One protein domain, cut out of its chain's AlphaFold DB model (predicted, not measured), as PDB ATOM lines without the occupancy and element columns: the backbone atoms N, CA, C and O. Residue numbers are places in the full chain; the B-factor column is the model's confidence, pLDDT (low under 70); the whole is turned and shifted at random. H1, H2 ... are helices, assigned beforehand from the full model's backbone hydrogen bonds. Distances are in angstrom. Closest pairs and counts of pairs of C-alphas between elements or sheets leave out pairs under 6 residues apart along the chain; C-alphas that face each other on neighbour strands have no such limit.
ATOM      1  N   THR A  15      11.895  30.625   2.935       55.56
ATOM      2  CA  THR A  15      13.132  31.107   3.558       55.56
ATOM      3  C   THR A  15      13.392  32.607   3.378       55.56
ATOM      4  O   THR A  15      13.671  33.315   4.347       55.56
ATOM      5  N   GLU A  16      13.301  33.129   2.157       56.00
ATOM      6  CA  GLU A  16      13.529  34.546   1.871       56.00
ATOM      7  C   GLU A  16      12.385  35.428   2.412       56.00
ATOM      8  O   GLU A  16      12.613  36.575   2.806       56.00
ATOM      9  N   PHE A  17      11.163  34.889   2.504       63.06
ATOM     10  CA  PHE A  17       9.995  35.610   3.017       63.06
ATOM     11  C   PHE A  17      10.104  35.780   4.529       63.06
ATOM     12  O   PHE A  17       9.975  36.898   5.036       63.06
ATOM     13  N   VAL A  18      10.449  34.707   5.239       62.34
ATOM     14  CA  VAL A  18      10.696  34.737   6.684       62.34
ATOM     15  C   VAL A  18      11.903  35.618   7.017       62.34
ATOM     16  O   VAL A  18      11.824  36.444   7.928       62.34
ATOM     17  N   ALA A  19      12.987  35.551   6.234       62.41
ATOM     18  CA  ALA A  19      14.127  36.458   6.384       62.41
ATOM     19  C   ALA A  19      13.727  37.934   6.195       62.41
ATOM     20  O   ALA A  19      14.207  38.813   6.919       62.41
ATOM     21  N   SER A  20      12.811  38.219   5.263       59.31
ATOM     22  CA  SER A  20      12.278  39.569   5.074       59.31
ATOM     23  C   SER A  20      11.420  40.027   6.260       59.31
ATOM     24  O   SER A  20      11.600  41.152   6.725       59.31
ATOM     25  N   LEU A  21      10.570  39.156   6.815       62.03
ATOM     26  CA  LEU A  21       9.745  39.447   7.993       62.03
ATOM     27  C   LEU A  21      10.606  39.752   9.222       62.03
ATOM     28  O   LEU A  21      10.377  40.748   9.904       62.03
ATOM     29  N   ILE A  22      11.651  38.954   9.451       62.50
ATOM     30  CA  ILE A  22      12.636  39.161  10.524       62.50
ATOM     31  C   ILE A  22      13.327  40.524  10.378       62.50
ATOM     32  O   ILE A  22      13.544  41.216  11.367       62.50
ATOM     33  N   LYS A  23      13.653  40.935   9.146       60.50
ATOM     34  CA  LYS A  23      14.318  42.216   8.862       60.50
ATOM     35  C   LYS A  23      13.415  43.440   9.082       60.50
ATOM     36  O   LYS A  23      13.937  44.522   9.336       60.50
ATOM     37  N   HIS A  24      12.096  43.287   8.948       60.25
ATOM     38  CA  HIS A  24      11.130  44.396   9.006       60.25
ATOM     39  C   HIS A  24      10.338  44.448  10.317       60.25
ATOM     40  O   HIS A  24       9.649  45.435  10.573       60.25
ATOM     41  N   ALA A  25      10.432  43.418  11.157       61.31
ATOM     42  CA  ALA A  25       9.860  43.447  12.490       61.31
ATOM     43  C   ALA A  25      10.634  44.443  13.377       61.31
ATOM     44  O   ALA A  25      11.852  44.377  13.525       61.31
ATOM     45  N   SER A  26       9.905  45.402  13.946       56.28
ATOM     46  CA  SER A  26      10.445  46.489  14.773       56.28
ATOM     47  C   SER A  26      10.570  46.129  16.256       56.28
ATOM     48  O   SER A  26      11.232  46.840  17.008       56.28
ATOM     49  N   ASP A  27       9.927  45.042  16.681       68.94
ATOM     50  CA  ASP A  27       9.898  44.579  18.066       68.94
ATOM     51  C   ASP A  27      10.921  43.450  18.280       68.94
ATOM     52  O   ASP A  27      10.818  42.386  17.667       68.94
ATOM     53  N   GLN A  28      11.928  43.683  19.130       64.94
ATOM     54  CA  GLN A  28      13.010  42.716  19.365       64.94
ATOM     55  C   GLN A  28      12.518  41.338  19.855       64.94
ATOM     56  O   GLN A  28      12.992  40.339  19.313       64.94
ATOM     57  N   PRO A  29      11.575  41.241  20.811       67.44
ATOM     58  CA  PRO A  29      10.940  39.978  21.186       67.44
ATOM     59  C   PRO A  29      10.293  39.242  20.008       67.44
ATOM     60  O   PRO A  29      10.529  38.049  19.827       67.44
ATOM     61  N   THR A  30       9.536  39.948  19.165       69.19
ATOM     62  CA  THR A  30       8.907  39.355  17.975       69.19
ATOM     63  C   THR A  30       9.950  38.824  16.985       69.19
ATOM     64  O   THR A  30       9.830  37.702  16.496       69.19
ATOM     65  N   VAL A  31      11.013  39.591  16.722       68.62
ATOM     66  CA  VAL A  31      12.132  39.165  15.860       68.62
ATOM     67  C   VAL A  31      12.800  37.901  16.408       68.62
ATOM     68  O   VAL A  31      13.053  36.962  15.653       68.62
ATOM     69  N   GLN A  32      13.069  37.862  17.715       66.75
ATOM     70  CA  GLN A  32      13.689  36.714  18.377       66.75
ATOM     71  C   GLN A  32      12.795  35.474  18.306       66.75
ATOM     72  O   GLN A  32      13.282  34.397  17.965       66.75
ATOM     73  N   PHE A  33      11.490  35.624  18.545       71.62
ATOM     74  CA  PHE A  33      10.523  34.534  18.430       71.62
ATOM     75  C   PHE A  33      10.438  33.979  17.000       71.62
ATOM     76  O   PHE A  33      10.441  32.763  16.811       71.62
ATOM     77  N   LEU A  34      10.423  34.845  15.981       72.56
ATOM     78  CA  LEU A  34      10.389  34.424  14.576       72.56
ATOM     79  C   LEU A  34      11.672  33.696  14.159       72.56
ATOM     80  O   LEU A  34      11.602  32.638  13.539       72.56
ATOM     81  N   GLN A  35      12.844  34.222  14.533       71.62
ATOM     82  CA  GLN A  35      14.128  33.553  14.291       71.62
ATOM     83  C   GLN A  35      14.185  32.181  14.960       71.62
ATOM     84  O   GLN A  35      14.693  31.222  14.386       71.62
ATOM     85  N   TYR A  36      13.666  32.096  16.179       73.56
ATOM     86  CA  TYR A  36      13.633  30.871  16.953       73.56
ATOM     87  C   TYR A  36      12.675  29.834  16.349       73.56
ATOM     88  O   TYR A  36      13.077  28.696  16.125       73.56
ATOM     89  N   THR A  37      11.468  30.252  15.960       75.50
ATOM     90  CA  THR A  37      10.497  29.411  15.243       75.50
ATOM     91  C   THR A  37      11.079  28.870  13.942       75.50
ATOM     92  O   THR A  37      10.969  27.679  13.662       75.50
ATOM     93  N   TYR A  38      11.740  29.731  13.167       80.94
ATOM     94  CA  TYR A  38      12.370  29.334  11.914       80.94
ATOM     95  C   TYR A  38      13.451  28.270  12.133       80.94
ATOM     96  O   TYR A  38      13.485  27.275  11.418       80.94
ATOM     97  N   ARG A  39      14.283  28.421  13.171       75.69
ATOM     98  CA  ARG A  39      15.292  27.409  13.524       75.69
ATOM     99  C   ARG A  39      14.667  26.079  13.929       75.69
ATOM    100  O   ARG A  39      15.152  25.049  13.489       75.69
ATOM    101  N   VAL A  40      13.600  26.092  14.731       81.38
ATOM    102  CA  VAL A  40      12.888  24.863  15.121       81.38
ATOM    103  C   VAL A  40      12.364  24.123  13.888       81.38
ATOM    104  O   VAL A  40      12.533  22.910  13.794       81.38
ATOM    105  N   GLN A  41      11.785  24.850  12.926       82.94
ATOM    106  CA  GLN A  41      11.333  24.264  11.660       82.94
ATOM    107  C   GLN A  41      12.504  23.678  10.862       82.94
ATOM    108  O   GLN A  41      12.422  22.526  10.456       82.94
ATOM    109  N   GLN A  42      13.614  24.414  10.721       81.06
ATOM    110  CA  GLN A  42      14.806  23.926  10.015       81.06
ATOM    111  C   GLN A  42      15.399  22.661  10.643       81.06
ATOM    112  O   GLN A  42      15.788  21.753   9.916       81.06
ATOM    113  N   THR A  43      15.476  22.587  11.976       82.31
ATOM    114  CA  THR A  43      15.937  21.378  12.675       82.31
ATOM    115  C   THR A  43      15.028  20.198  12.354       82.31
ATOM    116  O   THR A  43      15.519  19.142  11.975       82.31
ATOM    117  N   LEU A  44      13.708  20.384  12.455       84.31
ATOM    118  CA  LEU A  44      12.755  19.321  12.162       84.31
ATOM    119  C   LEU A  44      12.821  18.877  10.695       84.31
ATOM    120  O   LEU A  44      12.776  17.683  10.426       84.31
ATOM    121  N   ASP A  45      12.949  19.812   9.751       84.50
ATOM    122  CA  ASP A  45      13.113  19.492   8.330       84.50
ATOM    123  C   ASP A  45      14.378  18.678   8.080       84.50
ATOM    124  O   ASP A  45      14.322  17.645   7.419       84.50
ATOM    125  N   GLN A  46      15.495  19.085   8.683       82.69
ATOM    126  CA  GLN A  46      16.753  18.362   8.572       82.69
ATOM    127  C   GLN A  46      16.661  16.952   9.168       82.69
ATOM    128  O   GLN A  46      17.202  16.014   8.584       82.69
ATOM    129  N   ASP A  47      15.981  16.796  10.307       84.94
ATOM    130  CA  ASP A  47      15.771  15.498  10.953       84.94
ATOM    131  C   ASP A  47      14.844  14.596  10.129       84.94
ATOM    132  O   ASP A  47      15.095  13.398  10.044       84.94
ATOM    133  N   ILE A  48      13.809  15.152   9.487       84.31
ATOM    134  CA  ILE A  48      12.928  14.417   8.564       84.31
ATOM    135  C   ILE A  48      13.698  13.972   7.315       84.31
ATOM    136  O   ILE A  48      13.552  12.827   6.892       84.31
ATOM    137  N   GLU A  49      14.505  14.858   6.725       82.94
ATOM    138  CA  GLU A  49      15.295  14.569   5.520       82.94
ATOM    139  C   GLU A  49      16.398  13.536   5.773       82.94
ATOM    140  O   GLU A  49      16.642  12.677   4.926       82.94
ATOM    141  N   ASN A  50      17.050  13.601   6.935       79.69
ATOM    142  CA  ASN A  50      18.123  12.682   7.322       79.69
ATOM    143  C   ASN A  50      17.613  11.387   7.965       79.69
ATOM    144  O   ASN A  50      18.417  10.576   8.420       79.69
ATOM    145  N   TRP A  51      16.298  11.195   8.070       82.56
ATOM    146  CA  TRP A  51      15.738  10.011   8.702       82.56
ATOM    147  C   TRP A  51      15.934   8.779   7.805       82.56
ATOM    148  O   TRP A  51      15.297   8.645   6.761       82.56
ATOM    149  N   GLU A  52      16.828   7.873   8.209       74.69
ATOM    150  CA  GLU A  52      17.242   6.722   7.387       74.69
ATOM    151  C   GLU A  52      16.367   5.467   7.568       74.69
ATOM    152  O   GLU A  52      16.369   4.586   6.706       74.69
ATOM    153  N   GLU A  53      15.595   5.359   8.655       67.44
ATOM    154  CA  GLU A  53      14.743   4.189   8.907       67.44
ATOM    155  C   GLU A  53      13.323   4.388   8.344       67.44
ATOM    156  O   GLU A  53      12.668   5.379   8.642       67.44
ATOM    157  N   PRO A  54      12.743   3.467   7.564       57.09
ATOM    158  CA  PRO A  54      11.338   3.596   7.192       57.09
ATOM    159  C   PRO A  54      10.456   3.429   8.439       57.09
ATOM    160  O   PRO A  54      10.530   2.401   9.113       57.09
ATOM    161  N   ALA A  55       9.579   4.393   8.743       62.25
ATOM    162  CA  ALA A  55       8.539   4.137   9.740       62.25
ATOM    163  C   ALA A  55       7.433   3.272   9.122       62.25
ATOM    164  O   ALA A  55       6.518   3.725   8.439       62.25
ATOM    165  N   GLU A  56       7.514   1.975   9.357       56.12
ATOM    166  CA  GLU A  56       6.389   1.094   9.094       56.12
ATOM    167  C   GLU A  56       5.377   1.252  10.232       56.12
ATOM    168  O   GLU A  56       5.662   0.996  11.401       56.12
ATOM    169  N   GLY A  57       4.177   1.714   9.896       60.00
ATOM    170  CA  GLY A  57       3.095   1.902  10.853       60.00
ATOM    171  C   GLY A  57       1.753   1.634  10.195       60.00
ATOM    172  O   GLY A  57       1.579   1.854   8.999       60.00
ATOM    173  N   LYS A  58       0.780   1.154  10.973       71.50
ATOM    174  CA  LYS A  58      -0.625   1.138  10.544       71.50
ATOM    175  C   LYS A  58      -1.199   2.541  10.741       71.50
ATOM    176  O   LYS A  58      -1.026   3.105  11.825       71.50
ATOM    177  N   VAL A  59      -1.864   3.093   9.718       76.25
ATOM    178  CA  VAL A  59      -2.433   4.460   9.752       76.25
ATOM    179  C   VAL A  59      -3.323   4.624  10.985       76.25
ATOM    180  O   VAL A  59      -3.119   5.548  11.766       76.25
ATOM    181  N   ASP A  60      -4.208   3.658  11.236       80.19
ATOM    182  CA  ASP A  60      -5.155   3.694  12.357       80.19
ATOM    183  C   ASP A  60      -4.471   3.750  13.729       80.19
ATOM    184  O   ASP A  60      -4.845   4.559  14.572       80.19
ATOM    185  N   GLN A  61      -3.413   2.957  13.940       80.69
ATOM    186  CA  GLN A  61      -2.653   2.961  15.202       80.69
ATOM    187  C   GLN A  61      -1.939   4.294  15.431       80.69
ATOM    188  O   GLN A  61      -1.736   4.724  16.563       80.69
ATOM    189  N   THR A  62      -1.527   4.943  14.345       81.69
ATOM    190  CA  THR A  62      -0.861   6.244  14.406       81.69
ATOM    191  C   THR A  62      -1.861   7.348  14.702       81.69
ATOM    192  O   THR A  62      -1.583   8.208  15.531       81.69
ATOM    193  N   ILE A  63      -3.039   7.296  14.081       83.44
ATOM    194  CA  ILE A  63      -4.135   8.216  14.377       83.44
ATOM    195  C   ILE A  63      -4.553   8.086  15.843       83.44
ATOM    196  O   ILE A  63      -4.612   9.102  16.525       83.44
ATOM    197  N   GLU A  64      -4.765   6.867  16.347       85.62
ATOM    198  CA  GLU A  64      -5.107   6.617  17.755       85.62
ATOM    199  C   GLU A  64      -4.038   7.199  18.695       85.62
ATOM    200  O   GLU A  64      -4.342   8.001  19.578       85.62
ATOM    201  N   TRP A  65      -2.764   6.896  18.434       87.69
ATOM    202  CA  TRP A  65      -1.643   7.411  19.218       87.69
ATOM    203  C   TRP A  65      -1.554   8.948  19.231       87.69
ATOM    204  O   TRP A  65      -1.224   9.545  20.264       87.69
ATOM    205  N   LEU A  66      -1.839   9.603  18.098       85.38
ATOM    206  CA  LEU A  66      -1.866  11.064  17.996       85.38
ATOM    207  C   LEU A  66      -3.094  11.663  18.695       85.38
ATOM    208  O   LEU A  66      -2.976  12.713  19.324       85.38
ATOM    209  N   GLN A  67      -4.250  10.999  18.617       84.50
ATOM    210  CA  GLN A  67      -5.487  11.420  19.278       84.50
ATOM    211  C   GLN A  67      -5.356  11.383  20.804       84.50
ATOM    212  O   GLN A  67      -5.782  12.328  21.460       84.50
ATOM    213  N   GLU A  68      -4.688  10.374  21.376       85.31
ATOM    214  CA  GLU A  68      -4.374  10.323  22.818       85.31
ATOM    215  C   GLU A  68      -3.587  11.549  23.309       85.31
ATOM    216  O   GLU A  68      -3.684  11.944  24.470       85.31
ATOM    217  N   ARG A  69      -2.768  12.134  22.428       80.38
ATOM    218  CA  ARG A  69      -1.907  13.294  22.712       80.38
ATOM    219  C   ARG A  69      -2.541  14.610  22.302       80.38
ATOM    220  O   ARG A  69      -1.933  15.664  22.486       80.38
ATOM    221  N   ASN A  70      -3.737  14.558  21.734       77.44
ATOM    222  CA  ASN A  70      -4.463  15.742  21.360       77.44
ATOM    223  C   ASN A  70      -5.095  16.389  22.583       77.44
ATOM    224  O   ASN A  70      -6.059  15.900  23.163       77.44
ATOM    225  N   THR A  71      -4.527  17.528  22.968       70.69
ATOM    226  CA  THR A  71      -5.034  18.360  24.058       70.69
ATOM    227  C   THR A  71      -6.246  19.191  23.637       70.69
ATOM    228  O   THR A  71      -6.900  19.773  24.502       70.69
ATOM    229  N   ASN A  72      -6.566  19.240  22.336       71.94
ATOM    230  CA  ASN A  72      -7.721  19.942  21.800       71.94
ATOM    231  C   ASN A  72      -8.763  18.957  21.225       71.94
ATOM    232  O   ASN A  72      -8.612  18.505  20.086       71.94
ATOM    233  N   PRO A  73      -9.849  18.659  21.959       66.94
ATOM    234  CA  PRO A  73     -10.852  17.681  21.537       66.94
ATOM    235  C   PRO A  73     -11.609  18.069  20.256       66.94
ATOM    236  O   PRO A  73     -12.202  17.197  19.625       66.94
ATOM    237  N   ASP A  74     -11.565  19.339  19.839       73.38
ATOM    238  CA  ASP A  74     -12.232  19.815  18.619       73.38
ATOM    239  C   ASP A  74     -11.412  19.542  17.344       73.38
ATOM    240  O   ASP A  74     -11.919  19.662  16.225       73.38
ATOM    241  N   VAL A  75     -10.136  19.167  17.482       69.38
ATOM    242  CA  VAL A  75      -9.269  18.827  16.350       69.38
ATOM    243  C   VAL A  75      -9.412  17.341  16.036       69.38
ATOM    244  O   VAL A  75      -8.865  16.482  16.724       69.38
ATOM    245  N   VAL A  76     -10.134  17.018  14.964       77.38
ATOM    246  CA  VAL A  76     -10.222  15.637  14.472       77.38
ATOM    247  C   VAL A  76      -9.012  15.333  13.594       77.38
ATOM    248  O   VAL A  76      -8.830  15.914  12.520       77.38
ATOM    249  N   ILE A  77      -8.188  14.398  14.059       79.00
ATOM    250  CA  ILE A  77      -7.048  13.885  13.302       79.00
ATOM    251  C   ILE A  77      -7.563  12.819  12.336       79.00
ATOM    252  O   ILE A  77      -8.171  11.833  12.755       79.00
ATOM    253  N   THR A  78      -7.333  13.037  11.048       78.38
ATOM    254  CA  THR A  78      -7.729  12.185   9.929       78.38
ATOM    255  C   THR A  78      -6.493  11.615   9.226       78.38
ATOM    256  O   THR A  78      -5.393  12.165   9.367       78.38
ATOM    257  N   PRO A  79      -6.654  10.557   8.409       74.50
ATOM    258  CA  PRO A  79      -5.597  10.075   7.520       74.50
ATOM    259  C   PRO A  79      -4.978  11.173   6.636       74.50
ATOM    260  O   PRO A  79      -3.802  11.123   6.311       74.50
ATOM    261  N   ASP A  80      -5.716  12.222   6.290       74.62
ATOM    262  CA  ASP A  80      -5.178  13.268   5.413       74.62
ATOM    263  C   ASP A  80      -4.365  14.334   6.162       74.62
ATOM    264  O   ASP A  80      -3.552  15.035   5.560       74.62
ATOM    265  N   ASN A  81      -4.565  14.482   7.479       80.81
ATOM    266  CA  ASN A  81      -3.969  15.569   8.262       80.81
ATOM    267  C   ASN A  81      -3.031  15.103   9.392       80.81
ATOM    268  O   ASN A  81      -2.389  15.943  10.027       80.81
ATOM    269  N   TYR A  82      -2.882  13.794   9.629       82.75
ATOM    270  CA  TYR A  82      -2.070  13.293  10.744       82.75
ATOM    271  C   TYR A  82      -0.591  13.679  10.637       82.75
ATOM    272  O   TYR A  82       0.036  13.923  11.664       82.75
ATOM    273  N   ARG A  83      -0.024  13.804   9.424       84.00
ATOM    274  CA  ARG A  83       1.361  14.286   9.248       84.00
ATOM    275  C   ARG A  83       1.516  15.737   9.692       84.00
ATOM    276  O   ARG A  83       2.490  16.074  10.352       84.00
ATOM    277  N   ILE A  84       0.539  16.588   9.368       84.56
ATOM    278  CA  ILE A  84       0.515  17.997   9.795       84.56
ATOM    279  C   ILE A  84       0.460  18.065  11.324       84.56
ATOM    280  O   ILE A  84       1.171  18.854  11.950       84.56
ATOM    281  N   TYR A  85      -0.352  17.201  11.928       86.38
ATOM    282  CA  TYR A  85      -0.485  17.129  13.374       86.38
ATOM    283  C   TYR A  85       0.788  16.591  14.054       86.38
ATOM    284  O   TYR A  85       1.287  17.215  14.988       86.38
ATOM    285  N   ALA A  86       1.383  15.507  13.545       87.88
ATOM    286  CA  ALA A  86       2.658  14.973  14.027       87.88
ATOM    287  C   ALA A  86       3.787  16.007  13.912       87.88
ATOM    288  O   ALA A  86       4.557  16.193  14.852       87.88
ATOM    289  N   ARG A  87       3.836  16.754  12.802       88.38
ATOM    290  CA  ARG A  87       4.780  17.859  12.618       88.38
ATOM    291  C   ARG A  87       4.569  18.957  13.662       88.38
ATOM    292  O   ARG A  87       5.529  19.430  14.259       88.38
ATOM    293  N   SER A  88       3.319  19.328  13.929       85.94
ATOM    294  CA  SER A  88       2.975  20.327  14.954       85.94
ATOM    295  C   SER A  88       3.377  19.871  16.360       85.94
ATOM    296  O   SER A  88       3.907  20.659  17.141       85.94
ATOM    297  N   LEU A  89       3.183  18.586  16.675       87.06
ATOM    298  CA  LEU A  89       3.617  17.992  17.936       87.06
ATOM    299  C   LEU A  89       5.149  17.980  18.063       87.06
ATOM    300  O   LEU A  89       5.665  18.374  19.107       87.06
ATOM    301  N   ALA A  90       5.878  17.615  17.004       87.44
ATOM    302  CA  ALA A  90       7.341  17.659  16.981       87.44
ATOM    303  C   ALA A  90       7.881  19.078  17.212       87.44
ATOM    304  O   ALA A  90       8.783  19.277  18.023       87.44
ATOM    305  N   VAL A  91       7.280  20.074  16.556       85.75
ATOM    306  CA  VAL A  91       7.604  21.494  16.752       85.75
ATOM    307  C   VAL A  91       7.371  21.902  18.206       85.75
ATOM    308  O   VAL A  91       8.260  22.486  18.822       85.75
ATOM    309  N   ASN A  92       6.220  21.552  18.789       83.31
ATOM    310  CA  ASN A  92       5.916  21.847  20.192       83.31
ATOM    311  C   ASN A  92       6.921  21.199  21.156       83.31
ATOM    312  O   ASN A  92       7.375  21.860  22.088       83.31
ATOM    313  N   LEU A  93       7.304  19.939  20.922       82.75
ATOM    314  CA  LEU A  93       8.314  19.242  21.724       82.75
ATOM    315  C   LEU A  93       9.674  19.950  21.643       82.75
ATOM    316  O   LEU A  93      10.281  20.227  22.677       82.75
ATOM    317  N   LEU A  94      10.112  20.339  20.441       80.44
ATOM    318  CA  LEU A  94      11.340  21.115  20.261       80.44
ATOM    319  C   LEU A  94      11.275  22.460  20.989       80.44
ATOM    320  O   LEU A  94      12.239  22.821  21.666       80.44
ATOM    321  N   PHE A  95      10.154  23.183  20.906       75.88
ATOM    322  CA  PHE A  95       9.939  24.449  21.614       75.88
ATOM    323  C   PHE A  95      10.033  24.299  23.134       75.88
ATOM    324  O   PHE A  95      10.740  25.069  23.782       75.88
ATOM    325  N   VAL A  96       9.365  23.297  23.713       70.31
ATOM    326  CA  VAL A  96       9.410  23.026  25.162       70.31
ATOM    327  C   VAL A  96      10.850  22.818  25.632       70.31
ATOM    328  O   VAL A  96      11.251  23.361  26.659       70.31
ATOM    329  N   ILE A  97      11.651  22.097  24.849       65.38
ATOM    330  CA  ILE A  97      13.034  21.752  25.197       65.38
ATOM    331  C   ILE A  97      13.985  22.942  25.019       65.38
ATOM    332  O   ILE A  97      14.927  23.127  25.795       65.38
ATOM    333  N   SER A  98      13.754  23.763  23.995       61.44
ATOM    334  CA  SER A  98      14.645  24.873  23.654       61.44
ATOM    335  C   SER A  98      14.290  26.201  24.331       61.44
ATOM    336  O   SER A  98      15.115  27.109  24.325       61.44
ATOM    337  N   ASN A  99      13.153  26.295  25.027       52.84
ATOM    338  CA  ASN A  99      12.767  27.478  25.810       52.84
ATOM    339  C   ASN A  99      13.762  27.835  26.937       52.84
ATOM    340  O   ASN A  99      13.711  28.923  27.504       52.84
ATOM    341  N   ASP A 100      14.693  26.933  27.250       47.25
ATOM    342  CA  ASP A 100      15.680  27.092  28.314       47.25
ATOM    343  C   ASP A 100      17.012  27.730  27.854       47.25
ATOM    344  O   ASP A 100      17.825  28.106  28.702       47.25
ATOM    345  N   ARG A 101      17.287  27.836  26.538       45.09
ATOM    346  CA  ARG A 101      18.460  28.545  25.973       45.09
ATOM    347  C   ARG A 101      18.208  28.988  24.526       45.09
ATOM    348  O   ARG A 101      17.615  28.231  23.767       45.09
ATOM    349  N   PRO A 102      18.767  30.125  24.067       46.62
ATOM    350  CA  PRO A 102      18.825  30.409  22.636       46.62
ATOM    351  C   PRO A 102      19.534  29.243  21.935       46.62
ATOM    352  O   PRO A 102      20.679  28.945  22.276       46.62
ATOM    353  N   ILE A 103      18.846  28.575  20.998       47.75
ATOM    354  CA  ILE A 103      19.401  27.489  20.174       47.75
ATOM    355  C   ILE A 103      20.659  28.037  19.496       47.75
ATOM    356  O   ILE A 103      20.572  28.816  18.541       47.75
ATOM    357  N   GLN A 104      21.827  27.711  20.051       41.66
ATOM    358  CA  GLN A 104      23.115  28.029  19.453       41.66
ATOM    359  C   GLN A 104      23.366  27.064  18.294       41.66
ATOM    360  O   GLN A 104      22.899  25.931  18.309       41.66
ATOM    361  N   GLN A 105      24.082  27.565  17.287       43.19
ATOM    362  CA  GLN A 105      24.309  26.997  15.951       43.19
ATOM    363  C   GLN A 105      25.066  25.656  15.906       43.19
ATOM    364  O   GLN A 105      25.526  25.257  14.839       43.19
ATOM    365  N   ASP A 106      25.201  24.941  17.022       41.38
ATOM    366  CA  ASP A 106      25.806  23.618  16.998       41.38
ATOM    367  C   ASP A 106      24.762  22.589  16.554       41.38
ATOM    368  O   ASP A 106      23.836  22.224  17.277       41.38
ATOM    369  N   HIS A 107      24.936  22.113  15.323       43.88
ATOM    370  CA  HIS A 107      24.111  21.150  14.583       43.88
ATOM    371  C   HIS A 107      24.022  19.733  15.203       43.88
ATOM    372  O   HIS A 107      23.789  18.752  14.505       43.88
ATOM    373  N   ARG A 108      24.216  19.601  16.519       42.81
ATOM    374  CA  ARG A 108      24.057  18.359  17.296       42.81
ATOM    375  C   ARG A 108      23.306  18.565  18.614       42.81
ATOM    376  O   ARG A 108      23.337  17.701  19.483       42.81
ATOM    377  N   VAL A 109      22.638  19.704  18.801       44.19
ATOM    378  CA  VAL A 109      21.947  20.037  20.058       44.19
ATOM    379  C   VAL A 109      20.520  19.472  20.069       44.19
ATOM    380  O   VAL A 109      19.546  20.174  20.306       44.19
ATOM    381  N   ALA A 110      20.396  18.159  19.907       46.97
ATOM    382  CA  ALA A 110      19.593  17.416  20.862       46.97
ATOM    383  C   ALA A 110      20.595  16.950  21.920       46.97
ATOM    384  O   ALA A 110      21.140  15.856  21.839       46.97
ATOM    385  N   ASN A 111      20.926  17.823  22.878       46.56
ATOM    386  CA  ASN A 111      21.630  17.378  24.078       46.56
ATOM    387  C   ASN A 111      20.724  16.321  24.724       46.56
ATOM    388  O   ASN A 111      19.733  16.683  25.361       46.56
ATOM    389  N   GLU A 112      21.040  15.038  24.532       50.12
ATOM    390  CA  GLU A 112      20.304  13.880  25.064       50.12
ATOM    391  C   GLU A 112      20.008  14.037  26.568       50.12
ATOM    392  O   GLU A 112      19.017  13.532  27.077       50.12
ATOM    393  N   SER A 113      20.807  14.841  27.277       51.09
ATOM    394  CA  SER A 113      20.698  15.100  28.712       51.09
ATOM    395  C   SER A 113      19.467  15.892  29.182       51.09
ATOM    396  O   SER A 113      19.290  16.016  30.392       51.09
ATOM    397  N   LYS A 114      18.679  16.521  28.296       59.47
ATOM    398  CA  LYS A 114      17.486  17.315  28.685       59.47
ATOM    399  C   LYS A 114      16.155  16.691  28.296       59.47
ATOM    400  O   LYS A 114      15.114  17.180  28.724       59.47
ATOM    401  N   TRP A 115      16.192  15.657  27.477       65.75
ATOM    402  CA  TRP A 115      14.983  14.972  27.086       65.75
ATOM    403  C   TRP A 115      14.557  14.058  28.223       65.75
ATOM    404  O   TRP A 115      15.351  13.253  28.712       65.75
ATOM    405  N   GLU A 116      13.294  14.130  28.630       77.62
ATOM    406  CA  GLU A 116      12.711  12.945  29.244       77.62
ATOM    407  C   GLU A 116      12.704  11.840  28.181       77.62
ATOM    408  O   GLU A 116      12.333  12.092  27.032       77.62
ATOM    409  N   GLU A 117      13.086  10.614  28.547       73.69
ATOM    410  CA  GLU A 117      13.133   9.461  27.629       73.69
ATOM    411  C   GLU A 117      11.823   9.323  26.829       73.69
ATOM    412  O   GLU A 117      11.818   9.080  25.621       73.69
ATOM    413  N   ARG A 118      10.694   9.605  27.494       79.75
ATOM    414  CA  ARG A 118       9.372   9.662  26.873       79.75
ATOM    415  C   ARG A 118       9.266  10.739  25.791       79.75
ATOM    416  O   ARG A 118       8.783  10.439  24.706       79.75
ATOM    417  N   GLN A 119       9.700  11.969  26.056       81.38
ATOM    418  CA  GLN A 119       9.637  13.072  25.088       81.38
ATOM    419  C   GLN A 119      10.517  12.785  23.866       81.38
ATOM    420  O   GLN A 119      10.124  13.102  22.745       81.38
ATOM    421  N   GLN A 120      11.670  12.136  24.071       79.81
ATOM    422  CA  GLN A 120      12.583  11.748  22.991       79.81
ATOM    423  C   GLN A 120      11.945  10.710  22.082       79.81
ATOM    424  O   GLN A 120      11.942  10.874  20.862       79.81
ATOM    425  N   GLY A 121      11.338   9.680  22.678       81.31
ATOM    426  CA  GLY A 121      10.574   8.688  21.932       81.31
ATOM    427  C   GLY A 121       9.399   9.307  21.171       81.31
ATOM    428  O   GLY A 121       9.170   8.969  20.013       81.31
ATOM    429  N   GLU A 122       8.669  10.242  21.786       86.50
ATOM    430  CA  GLU A 122       7.539  10.921  21.142       86.50
ATOM    431  C   GLU A 122       7.984  11.806  19.967       86.50
ATOM    432  O   GLU A 122       7.341  11.779  18.917       86.50
ATOM    433  N   TYR A 123       9.105  12.522  20.092       87.81
ATOM    434  CA  TYR A 123       9.660  13.328  19.003       87.81
ATOM    435  C   TYR A 123      10.125  12.487  17.822       87.81
ATOM    436  O   TYR A 123       9.670  12.719  16.703       87.81
ATOM    437  N   TRP A 124      10.974  11.481  18.053       86.06
ATOM    438  CA  TRP A 124      11.475  10.647  16.958       86.06
ATOM    439  C   TRP A 124      10.353   9.873  16.276       86.06
ATOM    440  O   TRP A 124      10.371   9.707  15.061       86.06
ATOM    441  N   ARG A 125       9.304   9.494  17.017       86.25
ATOM    442  CA  ARG A 125       8.097   8.930  16.410       86.25
ATOM    443  C   ARG A 125       7.383   9.933  15.503       86.25
ATOM    444  O   ARG A 125       6.924   9.542  14.436       86.25
ATOM    445  N   CYS A 126       7.317  11.211  15.877       88.38
ATOM    446  CA  CYS A 126       6.776  12.255  15.004       88.38
ATOM    447  C   CYS A 126       7.634  12.466  13.749       88.38
ATOM    448  O   CYS A 126       7.069  12.565  12.659       88.38
ATOM    449  N   VAL A 127       8.965  12.491  13.881       86.12
ATOM    450  CA  VAL A 127       9.901  12.560  12.741       86.12
ATOM    451  C   VAL A 127       9.649  11.394  11.788       86.12
ATOM    452  O   VAL A 127       9.446  11.606  10.595       86.12
ATOM    453  N   ALA A 128       9.529  10.184  12.329       84.31
ATOM    454  CA  ALA A 128       9.253   8.981  11.558       84.31
ATOM    455  C   ALA A 128       7.875   9.035  10.848       84.31
ATOM    456  O   ALA A 128       7.738   8.694   9.676       84.31
ATOM    457  N   ILE A 129       6.828   9.540  11.509       85.19
ATOM    458  CA  ILE A 129       5.512   9.769  10.875       85.19
ATOM    459  C   ILE A 129       5.599  10.802   9.737       85.19
ATOM    460  O   ILE A 129       4.870  10.702   8.747       85.19
ATOM    461  N   CYS A 130       6.476  11.798   9.856       86.38
ATOM    462  CA  CYS A 130       6.657  12.823   8.831       86.38
ATOM    463  C   CYS A 130       7.509  12.344   7.644       86.38
ATOM    464  O   CYS A 130       7.270  12.796   6.525       86.38
ATOM    465  N   SER A 131       8.455  11.424   7.857       81.94
ATOM    466  CA  SER A 131       9.364  10.896   6.824       81.94
ATOM    467  C   SER A 131       8.770   9.757   5.982       81.94
ATOM    468  O   SER A 131       9.355   9.317   4.994       81.94
ATOM    469  N   THR A 132       7.588   9.256   6.338       73.06
ATOM    470  CA  THR A 132       7.030   8.029   5.759       73.06
ATOM    471  C   THR A 132       6.210   8.231   4.501       73.06
ATOM    472  O   THR A 132       5.331   9.085   4.446       73.06
TER     473      THR A 132
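This is residues 15 to 132 of the 137 residues of an uncharacterized protein of Mesorhizobium sp. B2-6-6 (UniProt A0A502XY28). Look first for the longest helix, H2: its later part crosses a core pair of helices, H4 and H5, which pack side by side and run opposite ways, while H1 folds back along its earlier part as a hairpin at one end of the domain. H3 packs on the first residues of H4 at the other end, and a long loop, residues 99 to 116, joins H4 to H5. The printed part has 118 residues, with five named helices in the order H1, H2, H3, H4, H5 and no named strand; its class is all helix, and the helix packing is mostly crossed. The whole is compact, with a radius of gyration of the C-alphas of 15.6 A, and spans 45 by 33 by 24 A.

Begin with H2, residues 28 to 49. With residues 31 to 38 alone it touches H1, residues 15 to 24; the closest C-alphas, those of Ile 22 and Val 31, are 5.4 A apart, and this helical hairpin has a shallow tilt of 11 degrees, opposite ways. Residues 40 to 44 of H2 touch residues 90 to 95 of H4, residues 82 to 98, at a steep tilt of 57 degrees, opposite ways; the closest C-alphas, those of Val 40 and Val 91, are 6.5 A apart. Residues 44 to 49 of H2 touch residues 127 to 131 of H5, residues 117 to 131; the closest C-alphas, those of Ile 48 and Ser 131, are 5.3 A apart, and the lines are only just about perpendicular, at 71 degrees. H4 and H5 touch as a helical hairpin at a steep tilt of 40 degrees, opposite ways, with the C-alphas of Ala 86 and Cys 126 closest at 5.0 A. With residues 82 to 86 alone, H4 touches H3, residues 59 to 68, at a steep tilt of 43 degrees, the same way; the C-alphas of Ile 63 and Tyr 82 are closest at 6.6 A. H3 and H5 are near each other, while H1 is apart from H3, H4 and H5. In H1, H2, H3, H4 and H5, every backbone O i to N i+4 pair is within hydrogen-bond range.

Find C-alpha 28 at (13.010, 42.716, 19.365); from there H2 runs 31.5 A to C-alpha 49 at (15.295, 14.569, 5.520). H4 measures 24.1 A and H5 21.2 A, ending at C-alpha 131, (9.364, 10.896, 6.824). H1 and H3 each measure 14.5 A.

The two C-alphas farthest apart, those of Ser 26 and Lys 58, are 46.9 A apart. The printed part has no cut; the links H3 to H4 and H4 to H5 are long. The mean pLDDT of the printed part is 72.0; look for values under 70 at residues 15 to 32, 53 to 57, 73, 75 and 97 to 115.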